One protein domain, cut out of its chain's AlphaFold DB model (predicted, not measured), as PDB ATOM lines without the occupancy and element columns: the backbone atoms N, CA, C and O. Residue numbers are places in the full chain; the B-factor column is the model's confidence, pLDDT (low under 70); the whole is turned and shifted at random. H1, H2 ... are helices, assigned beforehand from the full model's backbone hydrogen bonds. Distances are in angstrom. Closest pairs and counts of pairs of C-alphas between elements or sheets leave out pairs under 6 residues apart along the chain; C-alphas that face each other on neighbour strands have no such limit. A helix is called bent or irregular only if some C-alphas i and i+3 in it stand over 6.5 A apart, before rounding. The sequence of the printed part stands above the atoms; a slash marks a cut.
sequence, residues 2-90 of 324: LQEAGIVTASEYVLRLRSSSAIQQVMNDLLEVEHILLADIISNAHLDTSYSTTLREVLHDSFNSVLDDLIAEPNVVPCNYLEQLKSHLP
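This is residues 2 to 90 of the 324 residues of the protein "AAEL012361-PA" of Aedes aegypti (UniProt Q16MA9). A compact cluster of crossed helices: H3 and the long H4 form a V whose corner is near Ala 45 and Ser 52, and H2 bridges its two arms, crossing H4 and meeting H3 with its later residues. H1 packs on H3 at one side, roughly antiparallel to H2, and the short H5 packs on H3; residues 70 to 75, including the last three residues of H4, stick out. The printed part has 89 residues with five named helices, H1 to H5 in order along the chain, and no named strand; the class is all helix. The whole is compact, with a radius of gyration of the C-alphas of 12.9 A and spans of 36 by 29 by 24 A.

H1 is residues 10 to 16, beginning at C-alpha 10 at (50.529, 125.079, 51.494). H2 is residues 20 to 32, 18.2 A from first to last C-alpha. H3 is residues 35 to 45, 15.0 A long. H4, the longest helix, is residues 52 to 72, 30.3 A long, ending at C-alpha 72 at (24.330, 130.468, 61.725). H5 is residues 81 to 87, 11.0 A long, ending at C-alpha 87 at (43.562, 138.437, 42.262); it is only just irregular, with C-alphas 84 and 87 6.6 A apart.

H3 is the hub and touches the four other helices. H1 and H3 touch at a steep tilt of 63 degrees, the same way; their closest C-alphas, of Ser 11 and Ile 41, are 4.9 A apart. H2 touches H3 with residues 27 to 31 alone, at a steep tilt of 54 degrees, opposite ways; the closest C-alphas are those of Leu 30 and Leu 38, 5.5 A. H3 and H4 touch at a steep tilt of 46 degrees, opposite ways, closest at the C-alphas of Ala 45 and Ser 52, 4.4 A. H5 touches H3 about perpendicular, at 83 degrees, closest at the C-alphas of His 35 and Leu 85, 6.3 A. H2 touches H4 with residues 23 to 28 alone, closest at the C-alphas of Gln 24 and Ser 62, 6.4 A; the tilt of 68 degrees, the same way, is steep, only just short of about perpendicular. H1 and H4 only just touch, with 3 pairs of C-alphas within 8 A; the closest are those of Ser 11 and Leu 55, 7.4 A. H1 and H2 are close but not clearly touching, at a shallow tilt of 11 degrees, opposite ways. H1 and H5 are apart. Every O i to N i+4 pair is within hydrogen-bond range in H1, H2, H3 and H4; in H5 1 of 3 is, beside 3 of 4 O i to N i+3 pairs.

The two C-alphas farthest apart, those of Ala 5 and Ala 72, are 39.4 A apart. The printed part has no cut. The links H1 to H2 and H2 to H3 are tight, those from H3 to H4 and H4 to H5 are short, and no link is long. Mean pLDDT of the printed part is 89.8; residues 2 to 7 are under 70.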
ATOM      1  N   LEU A   2      58.486 130.186  54.426       54.03
ATOM      2  CA  LEU A   2      58.842 128.828  53.932       54.03
ATOM      3  C   LEU A   2      58.419 128.551  52.477       54.03
ATOM      4  O   LEU A   2      59.153 127.883  51.750       54.03
ATOM      5  N   GLN A   3      57.279 129.094  52.039       52.91
ATOM      6  CA  GLN A   3      56.817 128.985  50.650       52.91
ATOM      7  C   GLN A   3      57.625 129.893  49.706       52.91
ATOM      8  O   GLN A   3      58.018 129.460  48.631       52.91
ATOM      9  N   GLU A   4      57.967 131.112  50.141       58.91
ATOM     10  CA  GLU A   4      58.876 132.022  49.414       58.91
ATOM     11  C   GLU A   4      60.282 131.427  49.247       58.91
ATOM     12  O   GLU A   4      60.977 131.727  48.282       58.91
ATOM     13  N   ALA A   5      60.690 130.557  50.175       55.69
ATOM     14  CA  ALA A   5      61.930 129.795  50.094       55.69
ATOM     15  C   ALA A   5      61.797 128.485  49.285       55.69
ATOM     16  O   ALA A   5      62.791 127.779  49.124       55.69
ATOM     17  N   GLY A   6      60.598 128.138  48.794       58.31
ATOM     18  CA  GLY A   6      60.333 126.925  48.008       58.31
ATOM     19  C   GLY A   6      60.475 125.608  48.781       58.31
ATOM     20  O   GLY A   6      60.726 124.575  48.172       58.31
ATOM     21  N   ILE A   7      60.372 125.636  50.117       60.28
ATOM     22  CA  ILE A   7      60.711 124.484  50.976       60.28
ATOM     23  C   ILE A   7      59.509 123.551  51.189       60.28
ATOM     24  O   ILE A   7      59.676 122.334  51.182       60.28
ATOM     25  N   VAL A   8      58.308 124.103  51.394       72.44
ATOM     26  CA  VAL A   8      57.036 123.364  51.532       72.44
ATOM     27  C   VAL A   8      55.908 124.253  50.997       72.44
ATOM     28  O   VAL A   8      55.825 125.423  51.379       72.44
ATOM     29  N   THR A   9      55.048 123.720  50.123       84.00
ATOM     30  CA  THR A   9      53.834 124.416  49.648       84.00
ATOM     31  C   THR A   9      52.694 124.282  50.659       84.00
ATOM     32  O   THR A   9      52.688 123.352  51.470       84.00
ATOM     33  N   ALA A  10      51.705 125.183  50.623       85.62
ATOM     34  CA  ALA A  10      50.529 125.079  51.494       85.62
ATOM     35  C   ALA A  10      49.812 123.735  51.278       85.62
ATOM     36  O   ALA A  10      49.477 123.036  52.233       85.62
ATOM     37  N   SER A  11      49.716 123.322  50.014       88.06
ATOM     38  CA  SER A  11      49.197 122.019  49.596       88.06
ATOM     39  C   SER A  11      49.925 120.840  50.258       88.06
ATOM     40  O   SER A  11      49.293 119.970  50.855       88.06
ATOM     41  N   GLU A  12      51.263 120.814  50.216       86.69
ATOM     42  CA  GLU A  12      52.049 119.761  50.872       86.69
ATOM     43  C   GLU A  12      51.912 119.778  52.393       86.69
ATOM     44  O   GLU A  12      51.924 118.720  53.024       86.69
ATOM     45  N   TYR A  13      51.815 120.966  52.989       89.31
ATOM     46  CA  TYR A  13      51.646 121.102  54.428       89.31
ATOM     47  C   TYR A  13      50.322 120.485  54.882       89.31
ATOM     48  O   TYR A  13      50.337 119.616  55.758       89.31
ATOM     49  N   VAL A  14      49.208 120.847  54.234       90.62
ATOM     50  CA  VAL A  14      47.877 120.300  54.538       90.62
ATOM     51  C   VAL A  14      47.850 118.778  54.382       90.62
ATOM     52  O   VAL A  14      47.367 118.081  55.269       90.62
ATOM     53  N   LEU A  15      48.452 118.240  53.318       89.44
ATOM     54  CA  LEU A  15      48.507 116.791  53.073       89.44
ATOM     55  C   LEU A  15      49.341 116.011  54.104       89.44
ATOM     56  O   LEU A  15      49.179 114.798  54.238       89.44
ATOM     57  N   ARG A  16      50.253 116.674  54.827       91.19
ATOM     58  CA  ARG A  16      51.055 116.047  55.892       91.19
ATOM     59  C   ARG A  16      50.340 116.037  57.244       91.19
ATOM     60  O   ARG A  16      50.788 115.325  58.152       91.19
ATOM     61  N   LEU A  17      49.257 116.800  57.403       90.50
ATOM     62  CA  LEU A  17      48.463 116.806  58.628       90.50
ATOM     63  C   LEU A  17      47.717 115.476  58.774       90.50
ATOM     64  O   LEU A  17      47.145 114.946  57.828       90.50
ATOM     65  N   ARG A  18      47.746 114.911  59.985       84.88
ATOM     66  CA  ARG A  18      47.187 113.575  60.264       84.88
ATOM     67  C   ARG A  18      45.793 113.596  60.883       84.88
ATOM     68  O   ARG A  18      45.165 112.544  60.957       84.88
ATOM     69  N   SER A  19      45.329 114.745  61.369       91.44
ATOM     70  CA  SER A  19      44.011 114.877  61.988       91.44
ATOM     71  C   SER A  19      43.136 115.850  61.208       91.44
ATOM     72  O   SER A  19      43.573 116.940  60.843       91.44
ATOM     73  N   SER A  20      41.873 115.467  61.016       89.25
ATOM     74  CA  SER A  20      40.851 116.327  60.410       89.25
ATOM     75  C   SER A  20      40.683 117.642  61.184       89.25
ATOM     76  O   SER A  20      40.558 118.692  60.568       89.25
ATOM     77  N   SER A  21      40.814 117.621  62.516       90.88
ATOM     78  CA  SER A  21      40.777 118.840  63.335       90.88
ATOM     79  C   SER A  21      41.917 119.817  63.036       90.88
ATOM     80  O   SER A  21      41.688 121.020  62.997       90.88
ATOM     81  N   ALA A  22      43.137 119.317  62.804       93.00
ATOM     82  CA  ALA A  22      44.272 120.173  62.470       93.00
ATOM     83  C   ALA A  22      44.136 120.732  61.052       93.00
ATOM     84  O   ALA A  22      44.454 121.894  60.826       93.00
ATOM     85  N   ILE A  23      43.631 119.920  60.114       93.25
ATOM     86  CA  ILE A  23      43.310 120.377  58.759       93.25
ATOM     87  C   ILE A  23      42.275 121.501  58.825       93.25
ATOM     88  O   ILE A  23      42.525 122.564  58.273       93.25
ATOM     89  N   GLN A  24      41.168 121.310  59.547       92.00
ATOM     90  CA  GLN A  24      40.114 122.320  59.658       92.00
ATOM     91  C   GLN A  24      40.628 123.623  60.279       92.00
ATOM     92  O   GLN A  24      40.315 124.694  59.776       92.00
ATOM     93  N   GLN A  25      41.448 123.545  61.332       93.00
ATOM     94  CA  GLN A  25      42.025 124.735  61.956       93.00
ATOM     95  C   GLN A  25      42.883 125.531  60.965       93.00
ATOM     96  O   GLN A  25      42.705 126.736  60.838       93.00
ATOM     97  N   VAL A  26      43.760 124.850  60.221       94.50
ATOM     98  CA  VAL A  26      44.572 125.498  59.184       94.50
ATOM     99  C   VAL A  26      43.676 126.092  58.102       94.50
ATOM    100  O   VAL A  26      43.869 127.237  57.718       94.50
ATOM    101  N   MET A  27      42.676 125.350  57.627       95.62
ATOM    102  CA  MET A  27      41.771 125.827  56.582       95.62
ATOM    103  C   MET A  27      40.959 127.052  57.020       95.62
ATOM    104  O   MET A  27      40.738 127.931  56.191       95.62
ATOM    105  N   ASN A  28      40.581 127.160  58.297       93.25
ATOM    106  CA  ASN A  28      39.948 128.363  58.841       93.25
ATOM    107  C   ASN A  28      40.888 129.573  58.747       93.25
ATOM    108  O   ASN A  28      40.495 130.592  58.186       93.25
ATOM    109  N   ASP A  29      42.151 129.431  59.163       92.62
ATOM    110  CA  ASP A  29      43.149 130.504  59.032       92.62
ATOM    111  C   ASP A  29      43.314 130.936  57.554       92.62
ATOM    112  O   ASP A  29      43.399 132.124  57.230       92.62
ATOM    113  N   LEU A  30      43.298 129.976  56.618       94.31
ATOM    114  CA  LEU A  30      43.382 130.253  55.178       94.31
ATOM    115  C   LEU A  30      42.158 130.996  54.622       94.31
ATOM    116  O   LEU A  30      42.293 131.869  53.758       94.31
ATOM    117  N   LEU A  31      40.965 130.644  55.101       93.50
ATOM    118  CA  LEU A  31      39.703 131.280  54.724       93.50
ATOM    119  C   LEU A  31      39.571 132.690  55.311       93.50
ATOM    120  O   LEU A  31      38.980 133.555  54.669       93.50
ATOM    121  N   GLU A  32      40.129 132.932  56.495       92.38
ATOM    122  CA  GLU A  32      40.021 134.212  57.195       92.38
ATOM    123  C   GLU A  32      41.071 135.235  56.762       92.38
ATOM    124  O   GLU A  32      40.738 136.411  56.620       92.38
ATOM    125  N   VAL A  33      42.328 134.815  56.571       91.50
ATOM    126  CA  VAL A  33      43.450 135.760  56.427       91.50
ATOM    127  C   VAL A  33      44.477 135.396  55.349       91.50
ATOM    128  O   VAL A  33      45.030 136.296  54.719       91.50
ATOM    129  N   GLU A  34      44.731 134.113  55.077       92.56
ATOM    130  CA  GLU A  34      45.835 133.686  54.194       92.56
ATOM    131  C   GLU A  34      45.365 133.269  52.782       92.56
ATOM    132  O   GLU A  34      45.601 132.153  52.305       92.56
ATOM    133  N   HIS A  35      44.713 134.182  52.058       93.25
ATOM    134  CA  HIS A  35      44.062 133.875  50.771       93.25
ATOM    135  C   HIS A  35      45.028 133.486  49.638       93.25
ATOM    136  O   HIS A  35      44.647 132.752  48.727       93.25
ATOM    137  N   ILE A  36      46.288 133.932  49.690       93.06
ATOM    138  CA  ILE A  36      47.323 133.525  48.723       93.06
ATOM    139  C   ILE A  36      47.646 132.034  48.888       93.06
ATOM    140  O   ILE A  36      47.799 131.310  47.904       93.06
ATOM    141  N   LEU A  37      47.716 131.558  50.134       93.38
ATOM    142  CA  LEU A  37      47.940 130.145  50.436       93.38
ATOM    143  C   LEU A  37      46.713 129.306  50.071       93.38
ATOM    144  O   LEU A  37      46.856 128.209  49.537       93.38
ATOM    145  N   LEU A  38      45.509 129.835  50.302       95.31
ATOM    146  CA  LEU A  38      44.273 129.198  49.854       95.31
ATOM    147  C   LEU A  38      44.243 129.036  48.326       95.31
ATOM    148  O   LEU A  38      43.884 127.968  47.831       95.31
ATOM    149  N   ALA A  39      44.668 130.061  47.580       94.50
ATOM    150  CA  ALA A  39      44.773 129.996  46.126       94.50
ATOM    151  C   ALA A  39      45.758 128.907  45.664       94.50
ATOM    152  O   ALA A  39      45.424 128.151  44.754       94.50
ATOM    153  N   ASP A  40      46.914 128.753  46.328       92.19
ATOM    154  CA  ASP A  40      47.857 127.652  46.057       92.19
ATOM    155  C   ASP A  40      47.178 126.284  46.198       92.19
ATOM    156  O   ASP A  40      47.290 125.445  45.302       92.19
ATOM    157  N   ILE A  41      46.426 126.065  47.281       94.19
ATOM    158  CA  ILE A  41      45.713 124.801  47.508       94.19
ATOM    159  C   ILE A  41      44.664 124.559  46.421       94.19
ATOM    160  O   ILE A  41      44.593 123.453  45.883       94.19
ATOM    161  N   ILE A  42      43.877 125.578  46.064       94.56
ATOM    162  CA  ILE A  42      42.844 125.476  45.024       94.56
ATOM    163  C   ILE A  42      43.469 125.135  43.669       94.56
ATOM    164  O   ILE A  42      43.021 124.195  43.009       94.56
ATOM    165  N   SER A  43      44.534 125.832  43.271       91.88
ATOM    166  CA  SER A  43      45.227 125.548  42.013       91.88
ATOM    167  C   SER A  43      45.785 124.125  41.984       91.88
ATOM    168  O   SER A  43      45.599 123.418  40.996       91.88
ATOM    169  N   ASN A  44      46.403 123.657  43.074       91.12
ATOM    170  CA  ASN A  44      46.934 122.292  43.153       91.12
ATOM    171  C   ASN A  44      45.838 121.217  43.196       91.12
ATOM    172  O   ASN A  44      46.056 120.120  42.690       91.12
ATOM    173  N   ALA A  45      44.659 121.517  43.747       91.38
ATOM    174  CA  ALA A  45      43.512 120.610  43.755       91.38
ATOM    175  C   ALA A  45      42.917 120.375  42.352       91.38
ATOM    176  O   ALA A  45      42.213 119.384  42.136       91.38
ATOM    177  N   HIS A  46      43.179 121.283  41.407       86.56
ATOM    178  CA  HIS A  46      42.735 121.188  40.014       86.56
ATOM    179  C   HIS A  46      43.787 120.625  39.057       86.56
ATOM    180  O   HIS A  46      43.465 120.358  37.895       86.56
ATOM    181  N   LEU A  47      45.023 120.423  39.517       85.81
ATOM    182  CA  LEU A  47      46.006 119.666  38.752       85.81
ATOM    183  C   LEU A  47      45.583 118.187  38.693       85.81
ATOM    184  O   LEU A  47      44.777 117.721  39.489       85.81
ATOM    185  N   ASP A  48      46.095 117.430  37.726       80.19
ATOM    186  CA  ASP A  48      45.861 115.980  37.660       80.19
ATOM    187  C   ASP A  48      47.019 115.246  38.349       80.19
ATOM    188  O   ASP A  48      47.868 114.616  37.717       80.19
ATOM    189  N   THR A  49      47.133 115.441  39.667       85.06
ATOM    190  CA  THR A  49      48.178 114.821  40.499       85.06
ATOM    191  C   THR A  49      47.595 113.768  41.436       85.06
ATOM    192  O   THR A  49      46.398 113.750  41.730       85.06
ATOM    193  N   SER A  50      48.460 112.913  41.989       84.81
ATOM    194  CA  SER A  50      48.061 111.847  42.920       84.81
ATOM    195  C   SER A  50      47.358 112.341  44.191       84.81
ATOM    196  O   SER A  50      46.643 111.568  44.819       84.81
ATOM    197  N   TYR A  51      47.539 113.609  44.566       86.31
ATOM    198  CA  TYR A  51      46.972 114.215  45.775       86.31
ATOM    199  C   TYR A  51      45.784 115.154  45.510       86.31
ATOM    200  O   TYR A  51      45.170 115.654  46.451       86.31
ATOM    201  N   SER A  52      45.414 115.372  44.247       90.00
ATOM    202  CA  SER A  52      44.381 116.347  43.870       90.00
ATOM    203  C   SER A  52      42.986 115.973  44.376       90.00
ATOM    204  O   SER A  52      42.202 116.833  44.767       90.00
ATOM    205  N   THR A  53      42.661 114.681  44.445       90.44
ATOM    206  CA  THR A  53      41.396 114.214  45.041       90.44
ATOM    207  C   THR A  53      41.313 114.538  46.528       90.44
ATOM    208  O   THR A  53      40.322 115.118  46.955       90.44
ATOM    209  N   THR A  54      42.373 114.266  47.291       92.56
ATOM    210  CA  THR A  54      42.411 114.567  48.729       92.56
ATOM    211  C   THR A  54      42.306 116.068  48.993       92.56
ATOM    212  O   THR A  54      41.569 116.479  49.881       92.56
ATOM    213  N   LEU A  55      42.984 116.906  48.200       93.81
ATOM    214  CA  LEU A  55      42.852 118.360  48.333       93.81
ATOM    215  C   LEU A  55      41.423 118.840  48.036       93.81
ATOM    216  O   LEU A  55      40.913 119.695  48.751       93.81
ATOM    217  N   ARG A  56      40.752 118.273  47.023       94.44
ATOM    218  CA  ARG A  56      39.347 118.601  46.718       94.44
ATOM    219  C   ARG A  56      38.396 118.211  47.846       94.44
ATOM    220  O   ARG A  56      37.475 118.972  48.118       94.44
ATOM    221  N   GLU A  57      38.616 117.068  48.491       93.94
ATOM    222  CA  GLU A  57      37.841 116.640  49.665       93.94
ATOM    223  C   GLU A  57      38.040 117.614  50.833       93.94
ATOM    224  O   GLU A  57      37.064 118.127  51.373       93.94
ATOM    225  N   VAL A  58      39.292 117.970  51.145       95.38
ATOM    226  CA  VAL A  58      39.604 118.954  52.195       95.38
ATOM    227  C   VAL A  58      38.948 120.307  51.917       95.38
ATOM    228  O   VAL A  58      38.327 120.886  52.810       95.38
ATOM    229  N   LEU A  59      39.060 120.813  50.685       96.44
ATOM    230  CA  LEU A  59      38.432 122.070  50.280       96.44
ATOM    231  C   LEU A  59      36.909 121.987  50.387       96.44
ATOM    232  O   LEU A  59      36.289 122.892  50.934       96.44
ATOM    233  N   HIS A  60      36.307 120.900  49.898       96.19
ATOM    234  CA  HIS A  60      34.867 120.688  49.979       96.19
ATOM    235  C   HIS A  60      34.370 120.718  51.427       96.19
ATOM    236  O   HIS A  60      33.424 121.445  51.721       96.19
ATOM    237  N   ASP A  61      35.018 119.980  52.326       95.88
ATOM    238  CA  ASP A  61      34.614 119.904  53.730       95.88
ATOM    239  C   ASP A  61      34.800 121.250  54.438       95.88
ATOM    240  O   ASP A  61      33.909 121.697  55.162       95.88
ATOM    241  N   SER A  62      35.898 121.949  54.143       96.38
ATOM    242  CA  SER A  62      36.187 123.271  54.711       96.38
ATOM    243  C   SER A  62      35.187 124.327  54.238       96.38
ATOM    244  O   SER A  62      34.646 125.071  55.053       96.38
ATOM    245  N   PHE A  63      34.886 124.366  52.934       97.25
ATOM    246  CA  PHE A  63      33.872 125.264  52.374       97.25
ATOM    247  C   PHE A  63      32.471 124.920  52.878       97.25
ATOM    248  O   PHE A  63      31.656 125.805  53.128       97.25
ATOM    249  N   ASN A  64      32.166 123.634  53.049       96.75
ATOM    250  CA  ASN A  64      30.892 123.225  53.609       96.75
ATOM    251  C   ASN A  64      30.755 123.695  55.066       96.75
ATOM    252  O   ASN A  64      29.713 124.262  55.395       96.75
ATOM    253  N   SER A  65      31.796 123.514  55.889       95.81
ATOM    254  CA  SER A  65      31.828 123.947  57.293       95.81
ATOM    255  C   SER A  65      31.691 125.461  57.424       95.81
ATOM    256  O   SER A  65      30.805 125.928  58.128       95.81
ATOM    257  N   VAL A  66      32.495 126.239  56.690       96.06
ATOM    258  CA  VAL A  66      32.439 127.707  56.787       96.06
ATOM    259  C   VAL A  66      31.085 128.258  56.338       96.06
ATOM    260  O   VAL A  66      30.603 129.243  56.890       96.06
ATOM    261  N   LEU A  67      30.426 127.615  55.366       96.88
ATOM    262  CA  LEU A  67      29.063 127.978  54.985       96.88
ATOM    263  C   LEU A  67      28.040 127.618  56.069       96.88
ATOM    264  O   LEU A  67      27.087 128.370  56.230       96.88
ATOM    265  N   ASP A  68      28.208 126.515  56.808       96.25
ATOM    266  CA  ASP A  68      27.341 126.210  57.960       96.25
ATOM    267  C   ASP A  68      27.490 127.282  59.052       96.25
ATOM    268  O   ASP A  68      26.485 127.798  59.546       96.25
ATOM    269  N   ASP A  69      28.727 127.689  59.344       95.75
ATOM    270  CA  ASP A  69      29.018 128.737  60.325       95.75
ATOM    271  C   ASP A  69      28.461 130.096  59.876       95.75
ATOM    272  O   ASP A  69      27.794 130.775  60.651       95.75
ATOM    273  N   LEU A  70      28.640 130.475  58.605       96.12
ATOM    274  CA  LEU A  70      28.095 131.714  58.034       96.12
ATOM    275  C   LEU A  70      26.563 131.732  57.995       96.12
ATOM    276  O   LEU A  70      25.946 132.793  58.068       96.12
ATOM    277  N   ILE A  71      25.918 130.579  57.848       95.44
ATOM    278  CA  ILE A  71      24.456 130.493  57.891       95.44
ATOM    279  C   ILE A  71      23.935 130.739  59.309       95.44
ATOM    280  O   ILE A  71      22.906 131.403  59.465       95.44
ATOM    281  N   ALA A  72      24.646 130.235  60.320       95.44
ATOM    282  CA  ALA A  72      24.330 130.468  61.725       95.44
ATOM    283  C   ALA A  72      24.680 131.901  62.168       95.44
ATOM    284  O   ALA A  72      23.872 132.558  62.826       95.44
ATOM    285  N   GLU A  73      25.849 132.404  61.769       96.50
ATOM    286  CA  GLU A  73      26.372 133.732  62.080       96.50
ATOM    287  C   GLU A  73      26.942 134.405  60.805       96.50
ATOM    288  O   GLU A  73      28.109 134.217  60.451       96.50
ATOM    289  N   PRO A  74      26.149 135.249  60.107       94.81
ATOM    290  CA  PRO A  74      26.480 135.792  58.775       94.81
ATOM    291  C   PRO A  74      27.773 136.602  58.626       94.81
ATOM    292  O   PRO A  74      28.159 136.920  57.499       94.81
ATOM    293  N   ASN A  75      28.426 136.951  59.735       94.75
ATOM    294  CA  ASN A  75      29.667 137.723  59.780       94.75
ATOM    295  C   ASN A  75      30.781 137.023  60.580       94.75
ATOM    296  O   ASN A  75      31.737 137.690  60.964       94.75
ATOM    297  N   VAL A  76      30.665 135.711  60.836       92.19
ATOM    298  CA  VAL A  76      31.674 134.941  61.588       92.19
ATOM    299  C   VAL A  76      33.053 134.992  60.921       92.19
ATOM    300  O   VAL A  76      34.065 135.113  61.602       92.19
ATOM    301  N   VAL A  77      33.089 135.001  59.583       89.88
ATOM    302  CA  VAL A  77      34.309 135.241  58.801       89.88
ATOM    303  C   VAL A  77      34.441 136.741  58.504       89.88
ATOM    304  O   VAL A  77      33.481 137.359  58.014       89.88
ATOM    305  N   PRO A  78      35.625 137.345  58.725       86.50
ATOM    306  CA  PRO A  78      35.817 138.792  58.618       86.50
ATOM    307  C   PRO A  78      35.675 139.326  57.185       86.50
ATOM    308  O   PRO A  78      35.365 140.504  56.983       86.50
ATOM    309  N   CYS A  79      35.882 138.481  56.172       90.94
ATOM    310  CA  CYS A  79      35.881 138.891  54.772       90.94
ATOM    311  C   CYS A  79      35.231 137.877  53.826       90.94
ATOM    312  O   CYS A  79      35.130 136.685  54.101       90.94
ATOM    313  N   ASN A  80      34.840 138.371  52.651       94.50
ATOM    314  CA  ASN A  80      34.427 137.549  51.521       94.50
ATOM    315  C   ASN A  80      35.667 136.954  50.830       94.50
ATOM    316  O   ASN A  80      36.232 137.576  49.930       94.50
ATOM    317  N   TYR A  81      36.102 135.765  51.248       94.81
ATOM    318  CA  TYR A  81      37.307 135.128  50.701       94.81
ATOM    319  C   TYR A  81      37.208 134.842  49.194       94.81
ATOM    320  O   TYR A  81      38.222 134.890  48.502       94.81
ATOM    321  N   LEU A  82      36.007 134.611  48.642       95.75
ATOM    322  CA  LEU A  82      35.832 134.409  47.197       95.75
ATOM    323  C   LEU A  82      36.229 135.647  46.390       95.75
ATOM    324  O   LEU A  82      36.843 135.533  45.331       95.75
ATOM    325  N   GLU A  83      35.911 136.833  46.904       94.88
ATOM    326  CA  GLU A  83      36.303 138.094  46.281       94.88
ATOM    327  C   GLU A  83      37.816 138.316  46.369       94.88
ATOM    328  O   GLU A  83      38.426 138.736  45.385       94.88
ATOM    329  N   GLN A  84      38.436 137.963  47.499       94.81
ATOM    330  CA  GLN A  84      39.889 138.071  47.687       94.81
ATOM    331  C   GLN A  84      40.671 137.128  46.761       94.81
ATOM    332  O   GLN A  84      41.759 137.459  46.299       94.81
ATOM    333  N   LEU A  85      40.110 135.963  46.427       95.31
ATOM    334  CA  LEU A  85      40.752 134.985  45.546       95.31
ATOM    335  C   LEU A  85      40.813 135.421  44.072       95.31
ATOM    336  O   LEU A  85      41.611 134.864  43.314       95.31
ATOM    337  N   LYS A  86      40.043 136.436  43.654       94.62
ATOM    338  CA  LYS A  86      40.031 136.928  42.262       94.62
ATOM    339  C   LYS A  86      41.398 137.374  41.757       94.62
ATOM    340  O   LYS A  86      41.709 137.187  40.588       94.62
ATOM    341  N   SER A  87      42.216 137.974  42.622       93.00
ATOM    342  CA  SER A  87      43.562 138.437  42.262       93.00
ATOM    343  C   SER A  87      44.603 137.320  42.207       93.00
ATOM    344  O   SER A  87      45.742 137.576  41.818       93.00
ATOM    345  N   HIS A  88      44.241 136.099  42.609       94.31
ATOM    346  CA  HIS A  88      45.182 134.998  42.811       94.31
ATOM    347  C   HIS A  88      44.857 133.745  41.993       94.31
ATOM    348  O   HIS A  88      45.728 132.892  41.842       94.31
ATOM    349  N   LEU A  89      43.646 133.639  41.442       94.69
ATOM    350  CA  LEU A  89      43.208 132.499  40.643       94.69
ATOM    351  C   LEU A  89      42.855 132.907  39.206       94.69
ATOM    352  O   LEU A  89      42.311 133.991  38.987       94.69
ATOM    353  N   PRO A  90      43.122 132.044  38.212       94.06
ATOM    354  CA  PRO A  90      42.647 132.259  36.852       94.06
ATOM    355  C   PRO A  90      41.125 132.047  36.768       94.06
ATOM    356  O   PRO A  90      40.547 131.266  37.524       94.06
TER     357      PRO A  90